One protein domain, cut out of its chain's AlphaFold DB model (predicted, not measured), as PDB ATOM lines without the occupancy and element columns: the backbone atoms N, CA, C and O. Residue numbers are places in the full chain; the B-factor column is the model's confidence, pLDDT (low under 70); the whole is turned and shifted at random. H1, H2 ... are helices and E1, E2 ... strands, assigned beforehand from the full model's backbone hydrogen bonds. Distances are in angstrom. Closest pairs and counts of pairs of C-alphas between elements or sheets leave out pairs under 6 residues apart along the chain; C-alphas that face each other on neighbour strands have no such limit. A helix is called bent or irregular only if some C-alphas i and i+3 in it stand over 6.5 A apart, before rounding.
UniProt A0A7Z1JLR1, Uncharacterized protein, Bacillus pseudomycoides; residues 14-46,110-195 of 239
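What this domain is: This is residues 14 to 46 and 110 to 195 of the 239 residues of an uncharacterized protein of Bacillus pseudomycoides (UniProt A0A7Z1JLR1). Two strand hairpins, E3 with E4 and E5 with E6, are joined through E1 into one strongly twisted sheet, and H1 packs on it, chiefly along E6. E2 runs beside E3 and reaches one end of the long axis, H2 sits by E1 at the other end, and the short H3 packs near E2 and E3. The printed part has 119 residues with six named strands and three named helices; along the chain, E1 to E4 come first, then H1, then E5 and E6, then H2 and H3; the sheet is branched, its neighbour pairs E1 and E3, E1 and E5, E2 and E3, E3 and E4, and E5 and E6 are antiparallel, and the class is mixed, helices and strands. It is compact, with a radius of gyration of the C-alphas of 13.4 A, and elongated, spanning 42 by 27 by 25 A.

How they stand to each other: After residues 14 to 26, which hold no named element, E1, residues 27 to 32, has E3, residues 110 to 118, on one side and E5, residues 153 to 158, on the other. N 31 and O 117 are 2.8 A apart, and N 30 and O 153 also 2.8 A, both within hydrogen-bond range. E2, residues 38 to 46, is an edge strand that bends by 54 degrees at residue 42; its N 41 is 2.9 A from O 111 of E3. E3 forms a hairpin with E4, residues 124 to 130, with N 112 and O 129 2.8 A apart. H1, residues 134 to 147, is on the sheet at a height of 7.4 A, only just over none of its strands, with 2 of its C-alphas falling on each of E1, E4 and E6. E5 forms a hairpin with E6, residues 161 to 166, with N 154 and O 165 2.8 A apart. The closest C-alphas of H1 and E6, Thr 137 and Asp 163, are 6.7 A apart; those of E4 and E6, Ser 129 and Gly 161, 4.0 A. H2, residues 173 to 181, is on the sheet, along E1 at 9 degrees on the local plane; their closest C-alphas, Phe 179 and Arg 31, are 6.2 A apart. H3, residues 189 to 193, is on the sheet too, with C-alphas Phe 192 and Ala 39 of E2 the closest, 6.5 A apart. H2 has every O i to N i+4 pair within hydrogen-bond range, H1 has 8 of 10, and H3 has 0 of 1 but 2 of 2 O i to N i+3 pairs.

Where its parts are: E1 begins at C-alpha 27 (17.625, -29.267, -33.910). E2 is 24.2 A long, E3 23.9 A, E4 19.9 A and H1 20.3 A. H1 is irregular, with C-alphas 143 and 146 7.5 A apart. H3 ends at C-alpha 193 (9.068, -37.135, -56.595).

The domain as a whole: The two C-alphas farthest apart, Val 46 and Thr 173, are 42.7 A apart. Residues 47 to 109 are not printed, and C-alphas 46 and 110 are 14.1 A apart across that cut. Of the links printed whole, none is long. Mean pLDDT of the printed part is 93.3; residues 14 to 16 are under 70.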
ATOM      1  N   GLU A  14      23.946 -44.142 -44.007       39.56
ATOM      2  CA  GLU A  14      24.165 -43.161 -45.092       39.56
ATOM      3  C   GLU A  14      23.111 -42.042 -45.225       39.56
ATOM      4  O   GLU A  14      22.093 -42.141 -45.906       39.56
ATOM      5  N   ARG A  15      23.406 -40.911 -44.567       46.62
ATOM      6  CA  ARG A  15      22.637 -39.654 -44.580       46.62
ATOM      7  C   ARG A  15      22.749 -38.910 -45.920       46.62
ATOM      8  O   ARG A  15      23.265 -37.796 -45.958       46.62
ATOM      9  N   ASP A  16      22.247 -39.515 -46.988       57.47
ATOM     10  CA  ASP A  16      22.124 -38.872 -48.308       57.47
ATOM     11  C   ASP A  16      20.698 -38.974 -48.883       57.47
ATOM     12  O   ASP A  16      20.457 -38.774 -50.073       57.47
ATOM     13  N   SER A  17      19.707 -39.274 -48.034       78.75
ATOM     14  CA  SER A  17      18.299 -39.222 -48.428       78.75
ATOM     15  C   SER A  17      17.767 -37.792 -48.354       78.75
ATOM     16  O   SER A  17      17.793 -37.169 -47.293       78.75
ATOM     17  N   PHE A  18      17.195 -37.303 -49.458       92.75
ATOM     18  CA  PHE A  18      16.533 -35.998 -49.511       92.75
ATOM     19  C   PHE A  18      15.455 -35.849 -48.428       92.75
ATOM     20  O   PHE A  18      15.363 -34.811 -47.792       92.75
ATOM     21  N   LEU A  19      14.655 -36.882 -48.160       94.25
ATOM     22  CA  LEU A  19      13.662 -36.840 -47.088       94.25
ATOM     23  C   LEU A  19      14.334 -36.933 -45.707       94.25
ATOM     24  O   LEU A  19      15.044 -37.897 -45.417       94.25
ATOM     25  N   ARG A  20      14.057 -35.966 -44.822       93.94
ATOM     26  CA  ARG A  20      14.625 -35.892 -43.469       93.94
ATOM     27  C   ARG A  20      13.539 -35.678 -42.415       93.94
ATOM     28  O   ARG A  20      12.868 -34.650 -42.384       93.94
ATOM     29  N   TYR A  21      13.406 -36.633 -41.497       92.69
ATOM     30  CA  TYR A  21      12.560 -36.498 -40.309       92.69
ATOM     31  C   TYR A  21      13.349 -35.920 -39.133       92.69
ATOM     32  O   TYR A  21      14.459 -36.368 -38.856       92.69
ATOM     33  N   VAL A  22      12.738 -34.984 -38.405       94.06
ATOM     34  CA  VAL A  22      13.346 -34.352 -37.224       94.06
ATOM     35  C   VAL A  22      13.114 -35.206 -35.975       94.06
ATOM     36  O   VAL A  22      11.972 -35.547 -35.626       94.06
ATOM     37  N   GLY A  23      14.197 -35.559 -35.283       92.88
ATOM     38  CA  GLY A  23      14.168 -36.235 -33.986       92.88
ATOM     39  C   GLY A  23      13.530 -35.386 -32.876       92.88
ATOM     40  O   GLY A  23      13.448 -34.168 -32.964       92.88
ATOM     41  N   LYS A  24      13.052 -36.026 -31.797       89.62
ATOM     42  CA  LYS A  24      12.333 -35.340 -30.695       89.62
ATOM     43  C   LYS A  24      13.167 -34.260 -29.994       89.62
ATOM     44  O   LYS A  24      12.606 -33.274 -29.538       89.62
ATOM     45  N   GLU A  25      14.470 -34.475 -29.903       92.38
ATOM     46  CA  GLU A  25      15.433 -33.586 -29.238       92.38
ATOM     47  C   GLU A  25      16.472 -33.067 -30.240       92.38
ATOM     48  O   GLU A  25      17.521 -32.556 -29.866       92.38
ATOM     49  N   GLU A  26      16.190 -33.238 -31.531       94.62
ATOM     50  CA  GLU A  26      17.057 -32.794 -32.607       94.62
ATOM     51  C   GLU A  26      16.691 -31.365 -33.012       94.62
ATOM     52  O   GLU A  26      15.512 -31.032 -33.166       94.62
ATOM     53  N   SER A  27      17.719 -30.548 -33.219       95.38
ATOM     54  CA  SER A  27      17.625 -29.267 -33.910       95.38
ATOM     55  C   SER A  27      18.544 -29.327 -35.122       95.38
ATOM     56  O   SER A  27      19.742 -29.592 -34.993       95.38
ATOM     57  N   ILE A  28      17.966 -29.146 -36.308       97.00
ATOM     58  CA  ILE A  28      18.706 -29.146 -37.568       97.00
ATOM     59  C   ILE A  28      18.954 -27.692 -37.948       97.00
ATOM     60  O   ILE A  28      18.012 -26.938 -38.183       97.00
ATOM     61  N   VAL A  29      20.225 -27.304 -38.023       97.62
ATOM     62  CA  VAL A  29      20.620 -25.971 -38.483       97.62
ATOM     63  C   VAL A  29      20.546 -25.939 -40.005       97.62
ATOM     64  O   VAL A  29      21.237 -26.704 -40.682       97.62
ATOM     65  N   VAL A  30      19.733 -25.039 -40.547       97.81
ATOM     66  CA  VAL A  30      19.446 -24.960 -41.975       97.81
ATOM     67  C   VAL A  30      19.575 -23.552 -42.542       97.81
ATOM     68  O   VAL A  30      19.374 -22.547 -41.857       97.81
ATOM     69  N   ARG A  31      19.824 -23.484 -43.850       97.56
ATOM     70  CA  ARG A  31      19.524 -22.307 -44.665       97.56
ATOM     71  C   ARG A  31      18.178 -22.504 -45.352       97.56
ATOM     72  O   ARG A  31      17.910 -23.545 -45.955       97.56
ATOM     73  N   MET A  32      17.334 -21.483 -45.251       96.56
ATOM     74  CA  MET A  32      16.014 -21.461 -45.869       96.56
ATOM     75  C   MET A  32      16.135 -21.186 -47.373       96.56
ATOM     76  O   MET A  32      16.873 -20.292 -47.794       96.56
ATOM     77  N   LEU A  33      15.415 -21.964 -48.181       95.75
ATOM     78  CA  LEU A  33      15.314 -21.759 -49.626       95.75
ATOM     79  C   LEU A  33      14.169 -20.789 -49.967       95.75
ATOM     80  O   LEU A  33      13.724 -20.017 -49.118       95.75
ATOM     81  N   ALA A  34      13.720 -20.744 -51.224       94.12
ATOM     82  CA  ALA A  34      12.552 -19.940 -51.565       94.12
ATOM     83  C   ALA A  34      11.270 -20.511 -50.926       94.12
ATOM     84  O   ALA A  34      11.127 -21.722 -50.824       94.12
ATOM     85  N   GLU A  35      10.305 -19.661 -50.558       92.75
ATOM     86  CA  GLU A  35       9.011 -20.113 -50.005       92.75
ATOM     87  C   GLU A  35       8.219 -21.027 -50.959       92.75
ATOM     88  O   GLU A  35       7.313 -21.736 -50.533       92.75
ATOM     89  N   THR A  36       8.576 -21.025 -52.245       92.94
ATOM     90  CA  THR A  36       8.020 -21.892 -53.291       92.94
ATOM     91  C   THR A  36       8.709 -23.256 -53.387       92.94
ATOM     92  O   THR A  36       8.267 -24.083 -54.175       92.94
ATOM     93  N   GLU A  37       9.782 -23.505 -52.632       95.31
ATOM     94  CA  GLU A  37      10.519 -24.782 -52.603       95.31
ATOM     95  C   GLU A  37       9.803 -25.766 -51.667       95.31
ATOM     96  O   GLU A  37      10.323 -26.230 -50.646       95.31
ATOM     97  N   VAL A  38       8.541 -26.017 -52.011       95.12
ATOM     98  CA  VAL A  38       7.609 -26.890 -51.310       95.12
ATOM     99  C   VAL A  38       6.835 -27.720 -52.328       95.12
ATOM    100  O   VAL A  38       6.402 -27.201 -53.355       95.12
ATOM    101  N   ALA A  39       6.623 -28.998 -52.027       95.56
ATOM    102  CA  ALA A  39       5.807 -29.888 -52.847       95.56
ATOM    103  C   ALA A  39       4.742 -30.593 -52.007       95.56
ATOM    104  O   ALA A  39       4.996 -30.992 -50.870       95.56
ATOM    105  N   GLU A  40       3.555 -30.768 -52.583       95.62
ATOM    106  CA  GLU A  40       2.552 -31.699 -52.073       95.62
ATOM    107  C   GLU A  40       2.786 -33.062 -52.724       95.62
ATOM    108  O   GLU A  40       2.817 -33.171 -53.950       95.62
ATOM    109  N   VAL A  41       2.943 -34.099 -51.907       94.38
ATOM    110  CA  VAL A  41       3.085 -35.483 -52.364       94.38
ATOM    111  C   VAL A  41       2.064 -36.361 -51.660       94.38
ATOM    112  O   VAL A  41       1.833 -36.231 -50.458       94.38
ATOM    113  N   LEU A  42       1.442 -37.271 -52.404       95.56
ATOM    114  CA  LEU A  42       0.534 -38.257 -51.831       95.56
ATOM    115  C   LEU A  42       1.331 -39.440 -51.283       95.56
ATOM    116  O   LEU A  42       2.263 -39.934 -51.923       95.56
ATOM    117  N   THR A  43       0.952 -39.895 -50.093       95.50
ATOM    118  CA  THR A  43       1.623 -41.001 -49.406       95.50
ATOM    119  C   THR A  43       0.623 -41.951 -48.771       95.50
ATOM    120  O   THR A  43      -0.475 -41.542 -48.403       95.50
ATOM    121  N   HIS A  44       1.029 -43.204 -48.593       96.69
ATOM    122  CA  HIS A  44       0.332 -44.177 -47.756       96.69
ATOM    123  C   HIS A  44       1.198 -44.532 -46.562       96.69
ATOM    124  O   HIS A  44       2.423 -44.526 -46.647       96.69
ATOM    125  N   GLY A  45       0.571 -44.904 -45.457       94.12
ATOM    126  CA  GLY A  45       1.285 -45.430 -44.307       94.12
ATOM    127  C   GLY A  45       0.304 -45.895 -43.255       94.12
ATOM    128  O   GLY A  45      -0.610 -45.160 -42.888       94.12
ATOM    129  N   VAL A  46       0.517 -47.099 -42.735       94.12
ATOM    130  CA  VAL A  46      -0.277 -47.614 -41.623       94.12
ATOM    131  C   VAL A  46       0.650 -47.872 -40.452       94.12
ATOM    132  O   VAL A  46       1.511 -48.753 -40.500       94.12
ATOM    133  N   PRO A 110      -2.042 -36.425 -48.232       95.50
ATOM    134  CA  PRO A 110      -1.066 -35.457 -48.703       95.50
ATOM    135  C   PRO A 110      -0.075 -35.096 -47.592       95.50
ATOM    136  O   PRO A 110      -0.452 -34.734 -46.468       95.50
ATOM    137  N   GLN A 111       1.202 -35.153 -47.946       94.88
ATOM    138  CA  GLN A 111       2.334 -34.664 -47.172       94.88
ATOM    139  C   GLN A 111       2.949 -33.475 -47.903       94.88
ATOM    140  O   GLN A 111       3.127 -33.501 -49.118       94.88
ATOM    141  N   TYR A 112       3.297 -32.438 -47.151       96.88
ATOM    142  CA  TYR A 112       3.930 -31.237 -47.678       96.88
ATOM    143  C   TYR A 112       5.412 -31.279 -47.334       96.88
ATOM    144  O   TYR A 112       5.782 -31.287 -46.160       96.88
ATOM    145  N   LEU A 113       6.253 -31.345 -48.356       97.38
ATOM    146  CA  LEU A 113       7.700 -31.428 -48.232       97.38
ATOM    147  C   LEU A 113       8.298 -30.037 -48.372       97.38
ATOM    148  O   LEU A 113       8.200 -29.446 -49.441       97.38
ATOM    149  N   PHE A 114       8.918 -29.524 -47.312       97.56
ATOM    150  CA  PHE A 114       9.572 -28.215 -47.312       97.56
ATOM    151  C   PHE A 114      11.077 -28.393 -47.424       97.56
ATOM    152  O   PHE A 114      11.669 -29.083 -46.589       97.56
ATOM    153  N   ALA A 115      11.688 -27.787 -48.439       97.38
ATOM    154  CA  ALA A 115      13.103 -27.976 -48.698       97.38
ATOM    155  C   ALA A 115      13.999 -26.934 -48.020       97.38
ATOM    156  O   ALA A 115      13.692 -25.741 -47.948       97.38
ATOM    157  N   PHE A 116      15.157 -27.406 -47.573       97.62
ATOM    158  CA  PHE A 116      16.188 -26.638 -46.896       97.62
ATOM    159  C   PHE A 116      17.575 -27.119 -47.324       97.62
ATOM    160  O   PHE A 116      17.727 -28.205 -47.882       97.62
ATOM    161  N   VAL A 117      18.595 -26.327 -47.007       97.31
ATOM    162  CA  VAL A 117      19.987 -26.796 -47.005       97.31
ATOM    163  C   VAL A 117      20.392 -27.047 -45.564       97.31
ATOM    164  O   VAL A 117      20.384 -26.111 -44.764       97.31
ATOM    165  N   GLU A 118      20.768 -28.275 -45.225       97.19
ATOM    166  CA  GLU A 118      21.341 -28.582 -43.916       97.19
ATOM    167  C   GLU A 118      22.765 -28.018 -43.830       97.19
ATOM    168  O   GLU A 118      23.625 -28.359 -44.637       97.19
ATOM    169  N   LEU A 119      23.050 -27.154 -42.852       96.56
ATOM    170  CA  LEU A 119      24.354 -26.480 -42.760       96.56
ATOM    171  C   LEU A 119      25.462 -27.348 -42.155       96.56
ATOM    172  O   LEU A 119      26.621 -26.950 -42.194       96.56
ATOM    173  N   SER A 120      25.131 -28.510 -41.588       94.06
ATOM    174  CA  SER A 120      26.126 -29.469 -41.090       94.06
ATOM    175  C   SER A 120      26.786 -30.262 -42.232       94.06
ATOM    176  O   SER A 120      27.946 -30.648 -42.120       94.06
ATOM    177  N   THR A 121      26.061 -30.480 -43.334       93.94
ATOM    178  CA  THR A 121      26.472 -31.325 -44.471       93.94
ATOM    179  C   THR A 121      26.549 -30.558 -45.791       93.94
ATOM    180  O   THR A 121      27.318 -30.921 -46.676       93.94
ATOM    181  N   GLY A 122      25.769 -29.487 -45.937       93.25
ATOM    182  CA  GLY A 122      25.534 -28.791 -47.202       93.25
ATOM    183  C   GLY A 122      24.511 -29.474 -48.108       93.25
ATOM    184  O   GLY A 122      24.304 -29.008 -49.231       93.25
ATOM    185  N   ASN A 123      23.864 -30.542 -47.638       94.00
ATOM    186  CA  ASN A 123      22.915 -31.317 -48.425       94.00
ATOM    187  C   ASN A 123      21.543 -30.641 -48.496       94.00
ATOM    188  O   ASN A 123      21.087 -29.995 -47.548       94.00
ATOM    189  N   LEU A 124      20.861 -30.838 -49.626       95.62
ATOM    190  CA  LEU A 124      19.436 -30.549 -49.734       95.62
ATOM    191  C   LEU A 124      18.653 -31.582 -48.931       95.62
ATOM    192  O   LEU A 124      18.828 -32.785 -49.120       95.62
ATOM    193  N   ILE A 125      17.755 -31.096 -48.083       96.44
ATOM    194  CA  ILE A 125      16.825 -31.923 -47.322       96.44
ATOM    195  C   ILE A 125      15.400 -31.410 -47.503       96.44
ATOM    196  O   ILE A 125      15.180 -30.212 -47.649       96.44
ATOM    197  N   ALA A 126      14.428 -32.306 -47.442       96.62
ATOM    198  CA  ALA A 126      13.007 -32.031 -47.375       96.62
ATOM    199  C   ALA A 126      12.460 -32.530 -46.044       96.62
ATOM    200  O   ALA A 126      12.550 -33.720 -45.728       96.62
ATOM    201  N   VAL A 127      11.851 -31.627 -45.282       97.19
ATOM    202  CA  VAL A 127      11.219 -31.956 -44.006       97.19
ATOM    203  C   VAL A 127       9.702 -32.041 -44.212       97.19
ATOM    204  O   VAL A 127       9.096 -31.066 -44.670       97.19
ATOM    205  N   PRO A 128       9.068 -33.190 -43.916       96.38
ATOM    206  CA  PRO A 128       7.643 -33.378 -44.151       96.38
ATOM    207  C   PRO A 128       6.782 -32.690 -43.087       96.38
ATOM    208  O   PRO A 128       7.109 -32.665 -41.897       96.38
ATOM    209  N   SER A 129       5.627 -32.187 -43.515       96.31
ATOM    210  CA  SER A 129       4.560 -31.667 -42.666       96.31
ATOM    211  C   SER A 129       3.211 -32.200 -43.142       96.31
ATOM    212  O   SER A 129       2.910 -32.220 -44.336       96.31
ATOM    213  N   SER A 130       2.372 -32.619 -42.201       94.75
ATOM    214  CA  SER A 130       1.019 -33.088 -42.500       94.75
ATOM    215  C   SER A 130       0.141 -31.959 -43.040       94.75
ATOM    216  O   SER A 130       0.334 -30.789 -42.701       94.75
ATOM    217  N   LYS A 131      -0.926 -32.304 -43.770       94.69
ATOM    218  CA  LYS A 131      -1.941 -31.343 -44.245       94.69
ATOM    219  C   LYS A 131      -2.446 -30.360 -43.189       94.69
ATOM    220  O   LYS A 131      -2.727 -29.207 -43.496       94.69
ATOM    221  N   LYS A 132      -2.579 -30.811 -41.938       94.12
ATOM    222  CA  LYS A 132      -3.073 -29.971 -40.838       94.12
ATOM    223  C   LYS A 132      -2.038 -28.945 -40.368       94.12
ATOM    224  O   LYS A 132      -2.433 -27.872 -39.928       94.12
ATOM    225  N   GLN A 133      -0.748 -29.270 -40.445       94.19
ATOM    226  CA  GLN A 133       0.343 -28.418 -39.957       94.19
ATOM    227  C   GLN A 133       0.969 -27.556 -41.053       94.19
ATOM    228  O   GLN A 133       1.418 -26.444 -40.774       94.19
ATOM    229  N   ALA A 134       0.947 -28.024 -42.301       95.06
ATOM    230  CA  ALA A 134       1.583 -27.357 -43.428       95.06
ATOM    231  C   ALA A 134       1.214 -25.866 -43.577       95.06
ATOM    232  O   ALA A 134       2.133 -25.076 -43.790       95.06
ATOM    233  N   PRO A 135      -0.048 -25.413 -43.386       96.00
ATOM    234  CA  PRO A 135      -0.368 -23.985 -43.462       96.00
ATOM    235  C   PRO A 135       0.367 -23.136 -42.415       96.00
ATOM    236  O   PRO A 135       0.813 -22.028 -42.713       96.00
ATOM    237  N   ALA A 136       0.518 -23.645 -41.188       94.88
ATOM    238  CA  ALA A 136       1.238 -22.941 -40.129       94.88
ATOM    239  C   ALA A 136       2.743 -22.879 -40.430       94.88
ATOM    240  O   ALA A 136       3.343 -21.808 -40.322       94.88
ATOM    241  N   THR A 137       3.328 -23.996 -40.875       94.94
ATOM    242  CA  THR A 137       4.728 -24.074 -41.320       94.94
ATOM    243  C   THR A 137       5.001 -23.111 -42.479       94.94
ATOM    244  O   THR A 137       5.924 -22.300 -42.404       94.94
ATOM    245  N   PHE A 138       4.160 -23.128 -43.516       96.12
ATOM    246  CA  PHE A 138       4.289 -22.255 -44.681       96.12
ATOM    247  C   PHE A 138       4.235 -20.774 -44.294       96.12
ATOM    248  O   PHE A 138       5.084 -19.989 -44.710       96.12
ATOM    249  N   ASN A 139       3.290 -20.385 -43.431       96.31
ATOM    250  CA  ASN A 139       3.188 -19.002 -42.958       96.31
ATOM    251  C   ASN A 139       4.438 -18.548 -42.188       96.31
ATOM    252  O   ASN A 139       4.831 -17.384 -42.296       96.31
ATOM    253  N   LYS A 140       5.083 -19.446 -41.431       95.56
ATOM    254  CA  LYS A 140       6.353 -19.143 -40.757       95.56
ATOM    255  C   LYS A 140       7.495 -18.955 -41.753       95.56
ATOM    256  O   LYS A 140       8.203 -17.959 -41.651       95.56
ATOM    257  N   ILE A 141       7.634 -19.846 -42.732       95.88
ATOM    258  CA  ILE A 141       8.645 -19.720 -43.797       95.88
ATOM    259  C   ILE A 141       8.462 -18.394 -44.539       95.88
ATOM    260  O   ILE A 141       9.376 -17.575 -44.589       95.88
ATOM    261  N   LYS A 142       7.235 -18.110 -44.985       96.69
ATOM    262  CA  LYS A 142       6.875 -16.857 -45.654       96.69
ATOM    263  C   LYS A 142       7.205 -15.614 -44.823       96.69
ATOM    264  O   LYS A 142       7.715 -14.627 -45.350       96.69
ATOM    265  N   LYS A 143       6.951 -15.646 -43.511       96.81
ATOM    266  CA  LYS A 143       7.295 -14.544 -42.595       96.81
ATOM    267  C   LYS A 143       8.797 -14.240 -42.596       96.81
ATOM    268  O   LYS A 143       9.173 -13.073 -42.489       96.81
ATOM    269  N   TYR A 144       9.641 -15.265 -42.689       96.31
ATOM    270  CA  TYR A 144      11.099 -15.132 -42.633       96.31
ATOM    271  C   TYR A 144      11.772 -15.039 -44.006       96.31
ATOM    272  O   TYR A 144      12.981 -14.831 -44.082       96.31
ATOM    273  N   GLN A 145      10.999 -15.106 -45.087       95.69
ATOM    274  CA  GLN A 145      11.500 -15.162 -46.455       95.69
ATOM    275  C   GLN A 145      12.421 -13.991 -46.832       95.69
ATOM    276  O   GLN A 145      13.427 -14.186 -47.512       95.69
ATOM    277  N   SER A 146      12.124 -12.775 -46.363       95.75
ATOM    278  CA  SER A 146      12.962 -11.588 -46.605       95.75
ATOM    279  C   SER A 146      14.303 -11.620 -45.867       95.75
ATOM    280  O   SER A 146      15.193 -10.837 -46.184       95.75
ATOM    281  N   GLN A 147      14.451 -12.514 -44.890       94.88
ATOM    282  CA  GLN A 147      15.633 -12.662 -44.043       94.88
ATOM    283  C   GLN A 147      16.358 -13.992 -44.287       94.88
ATOM    284  O   GLN A 147      17.318 -14.301 -43.582       94.88
ATOM    285  N   LYS A 148      15.934 -14.774 -45.290       94.31
ATOM    286  CA  LYS A 148      16.470 -16.113 -45.576       94.31
ATOM    287  C   LYS A 148      17.976 -16.148 -45.869       94.31
ATOM    288  O   LYS A 148      18.607 -17.181 -45.692       94.31
ATOM    289  N   ASP A 149      18.528 -15.029 -46.348       94.00
ATOM    290  CA  ASP A 149      19.954 -14.863 -46.665       94.00
ATOM    291  C   ASP A 149      20.700 -14.038 -45.595       94.00
ATOM    292  O   ASP A 149      21.886 -13.753 -45.757       94.00
ATOM    293  N   THR A 150      20.007 -13.664 -44.513       93.12
ATOM    294  CA  THR A 150      20.553 -12.924 -43.363       93.12
ATOM    295  C   THR A 150      20.781 -13.845 -42.171       93.12
ATOM    296  O   THR A 150      21.808 -13.738 -41.508       93.12
ATOM    297  N   PHE A 151      19.829 -14.740 -41.897       94.19
ATOM    298  CA  PHE A 151      19.888 -15.665 -40.769       94.19
ATOM    299  C   PHE A 151      19.877 -17.112 -41.253       94.19
ATOM    300  O   PHE A 151      19.223 -17.448 -42.242       94.19
ATOM    301  N   ALA A 152      20.564 -17.976 -40.511       97.44
ATOM    302  CA  ALA A 152      20.240 -19.392 -40.501       97.44
ATOM    303  C   ALA A 152      19.011 -19.639 -39.622       97.44
ATOM    304  O   ALA A 152      18.593 -18.785 -38.835       97.44
ATOM    305  N   PHE A 153      18.441 -20.826 -39.754       98.06
ATOM    306  CA  PHE A 153      17.263 -21.238 -39.013       98.06
ATOM    307  C   PHE A 153      17.517 -22.577 -38.351       98.06
ATOM    308  O   PHE A 153      18.300 -23.386 -38.840       98.06
ATOM    309  N   GLU A 154      16.821 -22.820 -37.257       97.38
ATOM    310  CA  GLU A 154      16.684 -24.151 -36.705       97.38
ATOM    311  C   GLU A 154      15.349 -24.756 -37.112       97.38
ATOM    312  O   GLU A 154      14.312 -24.085 -37.115       97.38
ATOM    313  N   VAL A 155      15.395 -26.043 -37.442       97.94
ATOM    314  CA  VAL A 155      14.229 -26.883 -37.675       97.94
ATOM    315  C   VAL A 155      14.128 -27.891 -36.536       97.94
ATOM    316  O   VAL A 155      15.026 -28.710 -36.339       97.94
ATOM    317  N   THR A 156      13.027 -27.827 -35.786       97.31
ATOM    318  CA  THR A 156      12.766 -28.681 -34.615       97.31
ATOM    319  C   THR A 156      11.458 -29.448 -34.773       97.31
ATOM    320  O   THR A 156      10.579 -29.080 -35.554       97.31
ATOM    321  N   LYS A 157      11.303 -30.559 -34.050       95.88
ATOM    322  CA  LYS A 157      10.106 -31.399 -34.164       95.88
ATOM    323  C   LYS A 157       8.855 -30.695 -33.630       95.88
ATOM    324  O   LYS A 157       8.831 -30.224 -32.497       95.88
ATOM    325  N   ALA A 158       7.766 -30.762 -34.398       94.25
ATOM    326  CA  ALA A 158       6.429 -30.361 -33.969       94.25
ATOM    327  C   ALA A 158       5.422 -31.506 -34.175       94.25
ATOM    328  O   ALA A 158       5.659 -32.461 -34.921       94.25
ATOM    329  N   THR A 159       4.269 -31.441 -33.508       90.56
ATOM    330  CA  THR A 159       3.215 -32.452 -33.676       90.56
ATOM    331  C   THR A 159       2.692 -32.441 -35.109       90.56
ATOM    332  O   THR A 159       1.973 -31.524 -35.489       90.56
ATOM    333  N   GLY A 160       3.004 -33.482 -35.885       86.62
ATOM    334  CA  GLY A 160       2.566 -33.619 -37.277       86.62
ATOM    335  C   GLY A 160       3.395 -32.822 -38.290       86.62
ATOM    336  O   GLY A 160       2.902 -32.597 -39.394       86.62
ATOM    337  N   GLY A 161       4.604 -32.384 -37.923       93.19
ATOM    338  CA  GLY A 161       5.519 -31.665 -38.808       93.19
ATOM    339  C   GLY A 161       6.742 -31.144 -38.055       93.19
ATOM    340  O   GLY A 161       7.333 -31.849 -37.233       93.19
ATOM    341  N   PHE A 162       7.095 -29.889 -38.311       96.69
ATOM    342  CA  PHE A 162       8.240 -29.223 -37.702       96.69
ATOM    343  C   PHE A 162       7.965 -27.739 -37.441       96.69
ATOM    344  O   PHE A 162       7.045 -27.151 -38.021       96.69
ATOM    345  N   ASP A 163       8.782 -27.152 -36.572       96.44
ATOM    346  CA  ASP A 163       8.852 -25.716 -36.332       96.44
ATOM    347  C   ASP A 163      10.121 -25.124 -36.940       96.44
ATOM    348  O   ASP A 163      11.132 -25.817 -37.049       96.44
ATOM    349  N   VAL A 164      10.067 -23.846 -37.321       96.94
ATOM    350  CA  VAL A 164      11.213 -23.116 -37.871       96.94
ATOM    351  C   VAL A 164      11.375 -21.781 -37.158       96.94
ATOM    352  O   VAL A 164      10.420 -20.999 -37.071       96.94
ATOM    353  N   SER A 165      12.583 -21.523 -36.661       96.50
ATOM    354  CA  SER A 165      12.933 -20.297 -35.935       96.50
ATOM    355  C   SER A 165      14.319 -19.794 -36.349       96.50
ATOM    356  O   SER A 165      15.180 -20.610 -36.667       96.50
ATOM    357  N   PRO A 166      14.551 -18.471 -36.413       97.06
ATOM    358  CA  PRO A 166      15.865 -17.929 -36.743       97.06
ATOM    359  C   PRO A 166      16.863 -18.194 -35.612       97.06
ATOM    360  O   PRO A 166      16.509 -18.093 -34.438       97.06
ATOM    361  N   ILE A 167      18.112 -18.466 -35.979       95.69
ATOM    362  CA  ILE A 167      19.238 -18.583 -35.048       95.69
ATOM    363  C   ILE A 167      19.882 -17.202 -34.909       95.69
ATOM    364  O   ILE A 167      20.142 -16.530 -35.911       95.69
ATOM    365  N   LEU A 168      20.110 -16.766 -33.669       91.56
ATOM    366  CA  LEU A 168      20.714 -15.460 -33.371       91.56
ATOM    367  C   LEU A 168      22.203 -15.582 -33.037       91.56
ATOM    368  O   LEU A 168      22.943 -14.598 -33.093       91.56
ATOM    369  N   GLU A 169      22.636 -16.786 -32.687       90.94
ATOM    370  CA  GLU A 169      24.017 -17.129 -32.424       90.94
ATOM    371  C   GLU A 169      24.848 -17.129 -33.720       90.94
ATOM    372  O   GLU A 169      24.348 -17.488 -34.790       90.94
ATOM    373  N   PRO A 170      26.140 -16.761 -33.647       91.88
ATOM    374  CA  PRO A 170      27.032 -16.863 -34.793       91.88
ATOM    375  C   PRO A 170      27.147 -18.304 -35.297       91.88
ATOM    376  O   PRO A 170      27.345 -19.234 -34.513       91.88
ATOM    377  N   LEU A 171      27.098 -18.471 -36.618       95.19
ATOM    378  CA  LEU A 171      27.431 -19.737 -37.259       95.19
ATOM    379  C   LEU A 171      28.909 -20.078 -37.056       95.19
ATOM    380  O   LEU A 171      29.774 -19.200 -36.980       95.19
ATOM    381  N   THR A 172      29.212 -21.374 -37.038       96.19
ATOM    382  CA  THR A 172      30.599 -21.833 -37.184       96.19
ATOM    383  C   THR A 172      31.147 -21.441 -38.562       96.19
ATOM    384  O   THR A 172      30.391 -21.217 -39.509       96.19
ATOM    385  N   THR A 173      32.474 -21.393 -38.711       96.94
ATOM    386  CA  THR A 173      33.117 -21.058 -39.995       96.94
ATOM    387  C   THR A 173      32.686 -21.997 -41.128       96.94
ATOM    388  O   THR A 173      32.474 -21.550 -42.252       96.94
ATOM    389  N   GLU A 174      32.509 -23.285 -40.828       96.44
ATOM    390  CA  GLU A 174      32.076 -24.309 -41.786       96.44
ATOM    391  C   GLU A 174      30.627 -24.085 -42.235       96.44
ATOM    392  O   GLU A 174      30.346 -24.025 -43.434       96.44
ATOM    393  N   GLN A 175      29.718 -23.862 -41.281       96.62
ATOM    394  CA  GLN A 175      28.315 -23.561 -41.573       96.62
ATOM    395  C   GLN A 175      28.167 -22.255 -42.357       96.62
ATOM    396  O   GLN A 175      27.372 -22.195 -43.293       96.62
ATOM    397  N   GLN A 176      28.947 -21.223 -42.015       96.88
ATOM    398  CA  GLN A 176      28.936 -19.947 -42.728       96.88
ATOM    399  C   GLN A 176      29.381 -20.122 -44.188       96.88
ATOM    400  O   GLN A 176      28.732 -19.609 -45.099       96.88
ATOM    401  N   ALA A 177      30.436 -20.904 -44.433       97.00
ATOM    402  CA  ALA A 177      30.897 -21.191 -45.789       97.00
ATOM    403  C   ALA A 177      29.830 -21.927 -46.624       97.00
ATOM    404  O   ALA A 177      29.619 -21.591 -47.793       97.00
ATOM    405  N   ILE A 178      29.126 -22.898 -46.031       97.00
ATOM    406  CA  ILE A 178      28.013 -23.605 -46.684       97.00
ATOM    407  C   ILE A 178      26.843 -22.651 -46.950       97.00
ATOM    408  O   ILE A 178      26.292 -22.644 -48.055       97.00
ATOM    409  N   PHE A 179      26.484 -21.826 -45.965       96.81
ATOM    410  CA  PHE A 179      25.419 -20.834 -46.080       96.81
ATOM    411  C   PHE A 179      25.660 -19.904 -47.272       96.81
ATOM    412  O   PHE A 179      24.781 -19.731 -48.115       96.81
ATOM    413  N   ASP A 180      26.872 -19.359 -47.393       96.25
ATOM    414  CA  ASP A 180      27.227 -18.445 -48.476       96.25
ATOM    415  C   ASP A 180      27.290 -19.140 -49.840       96.25
ATOM    416  O   ASP A 180      26.767 -18.608 -50.823       96.25
ATOM    417  N   LYS A 181      27.856 -20.353 -49.905       96.00
ATOM    418  CA  LYS A 181      27.964 -21.134 -51.150       96.00
ATOM    419  C   LYS A 181      26.604 -21.543 -51.718       96.00
ATOM    420  O   LYS A 181      26.472 -21.717 -52.926       96.00
ATOM    421  N   THR A 182      25.599 -21.727 -50.866       95.00
ATOM    422  CA  THR A 182      24.306 -22.298 -51.274       95.00
ATOM    423  C   THR A 182      23.226 -21.255 -51.546       95.00
ATOM    424  O   THR A 182      22.101 -21.638 -51.854       95.00
ATOM    425  N   LYS A 183      23.542 -19.951 -51.518       90.94
ATOM    426  CA  LYS A 183      22.576 -18.848 -51.716       90.94
ATOM    427  C   LYS A 183      21.742 -18.954 -52.995       90.94
ATOM    428  O   LYS A 183      20.549 -18.643 -52.972       90.94
ATOM    429  N   GLU A 184      22.335 -19.439 -54.078       89.12
ATOM    430  CA  GLU A 184      21.675 -19.575 -55.383       89.12
ATOM    431  C   GLU A 184      21.109 -20.979 -55.645       89.12
ATOM    432  O   GLU A 184      20.537 -21.226 -56.707       89.12
ATOM    433  N   LEU A 185      21.251 -21.901 -54.687       90.44
ATOM    434  CA  LEU A 185      20.777 -23.270 -54.835       90.44
ATOM    435  C   LEU A 185      19.245 -23.310 -54.905       90.44
ATOM    436  O   LEU A 185      18.557 -22.652 -54.122       90.44
ATOM    437  N   LYS A 186      18.740 -24.117 -55.839       89.12
ATOM    438  CA  LYS A 186      17.322 -24.439 -56.028       89.12
ATOM    439  C   LYS A 186      17.136 -25.942 -55.951       89.12
ATOM    440  O   LYS A 186      18.085 -26.682 -56.223       89.12
ATOM    441  N   VAL A 187      15.930 -26.385 -55.622       90.69
ATOM    442  CA  VAL A 187      15.633 -27.816 -55.569       90.69
ATOM    443  C   VAL A 187      15.313 -28.313 -56.981       90.69
ATOM    444  O   VAL A 187      14.434 -27.759 -57.645       90.69
ATOM    445  N   PRO A 188      15.999 -29.353 -57.481       89.50
ATOM    446  CA  PRO A 188      15.555 -30.064 -58.671       89.50
ATOM    447  C   PRO A 188      14.171 -30.679 -58.428       89.50
ATOM    448  O   PRO A 188      13.956 -31.362 -57.429       89.50
ATOM    449  N   VAL A 189      13.229 -30.447 -59.344       80.94
ATOM    450  CA  VAL A 189      11.820 -30.865 -59.195       80.94
ATOM    451  C   VAL A 189      11.694 -32.367 -58.908       80.94
ATOM    452  O   VAL A 189      10.889 -32.777 -58.075       80.94
ATOM    453  N   ASP A 190      12.541 -33.183 -59.534       87.38
ATOM    454  CA  ASP A 190      12.523 -34.639 -59.405       87.38
ATOM    455  C   ASP A 190      12.964 -35.147 -58.021       87.38
ATOM    456  O   ASP A 190      12.700 -36.305 -57.688       87.38
ATOM    457  N   MET A 191      13.606 -34.313 -57.192       91.56
ATOM    458  CA  MET A 191      13.959 -34.697 -55.822       91.56
ATOM    459  C   MET A 191      12.714 -34.904 -54.958       91.56
ATOM    460  O   MET A 191      12.677 -35.848 -54.168       91.56
ATOM    461  N   PHE A 192      11.670 -34.085 -55.134       90.69
ATOM    462  CA  PHE A 192      10.409 -34.259 -54.406       90.69
ATOM    463  C   PHE A 192       9.696 -35.556 -54.802       90.69
ATOM    464  O   PHE A 192       9.235 -36.289 -53.927       90.69
ATOM    465  N   ASP A 193       9.692 -35.902 -56.092       87.00
ATOM    466  CA  ASP A 193       9.068 -37.135 -56.595       87.00
ATOM    467  C   ASP A 193       9.758 -38.411 -56.100       87.00
ATOM    468  O   ASP A 193       9.122 -39.467 -55.995       87.00
ATOM    469  N   LYS A 194      11.061 -38.318 -55.816       89.50
ATOM    470  CA  LYS A 194      11.907 -39.410 -55.314       89.50
ATOM    471  C   LYS A 194      12.038 -39.416 -53.790       89.50
ATOM    472  O   LYS A 194      12.704 -40.296 -53.253       89.50
ATOM    473  N   ALA A 195      11.425 -38.457 -53.091       91.50
ATOM    474  CA  ALA A 195      11.581 -38.300 -51.646       91.50
ATOM    475  C   ALA A 195      11.097 -39.532 -50.871       91.50
ATOM    476  O   ALA A 195      11.706 -39.921 -49.875       91.50
TER     477      ALA A 195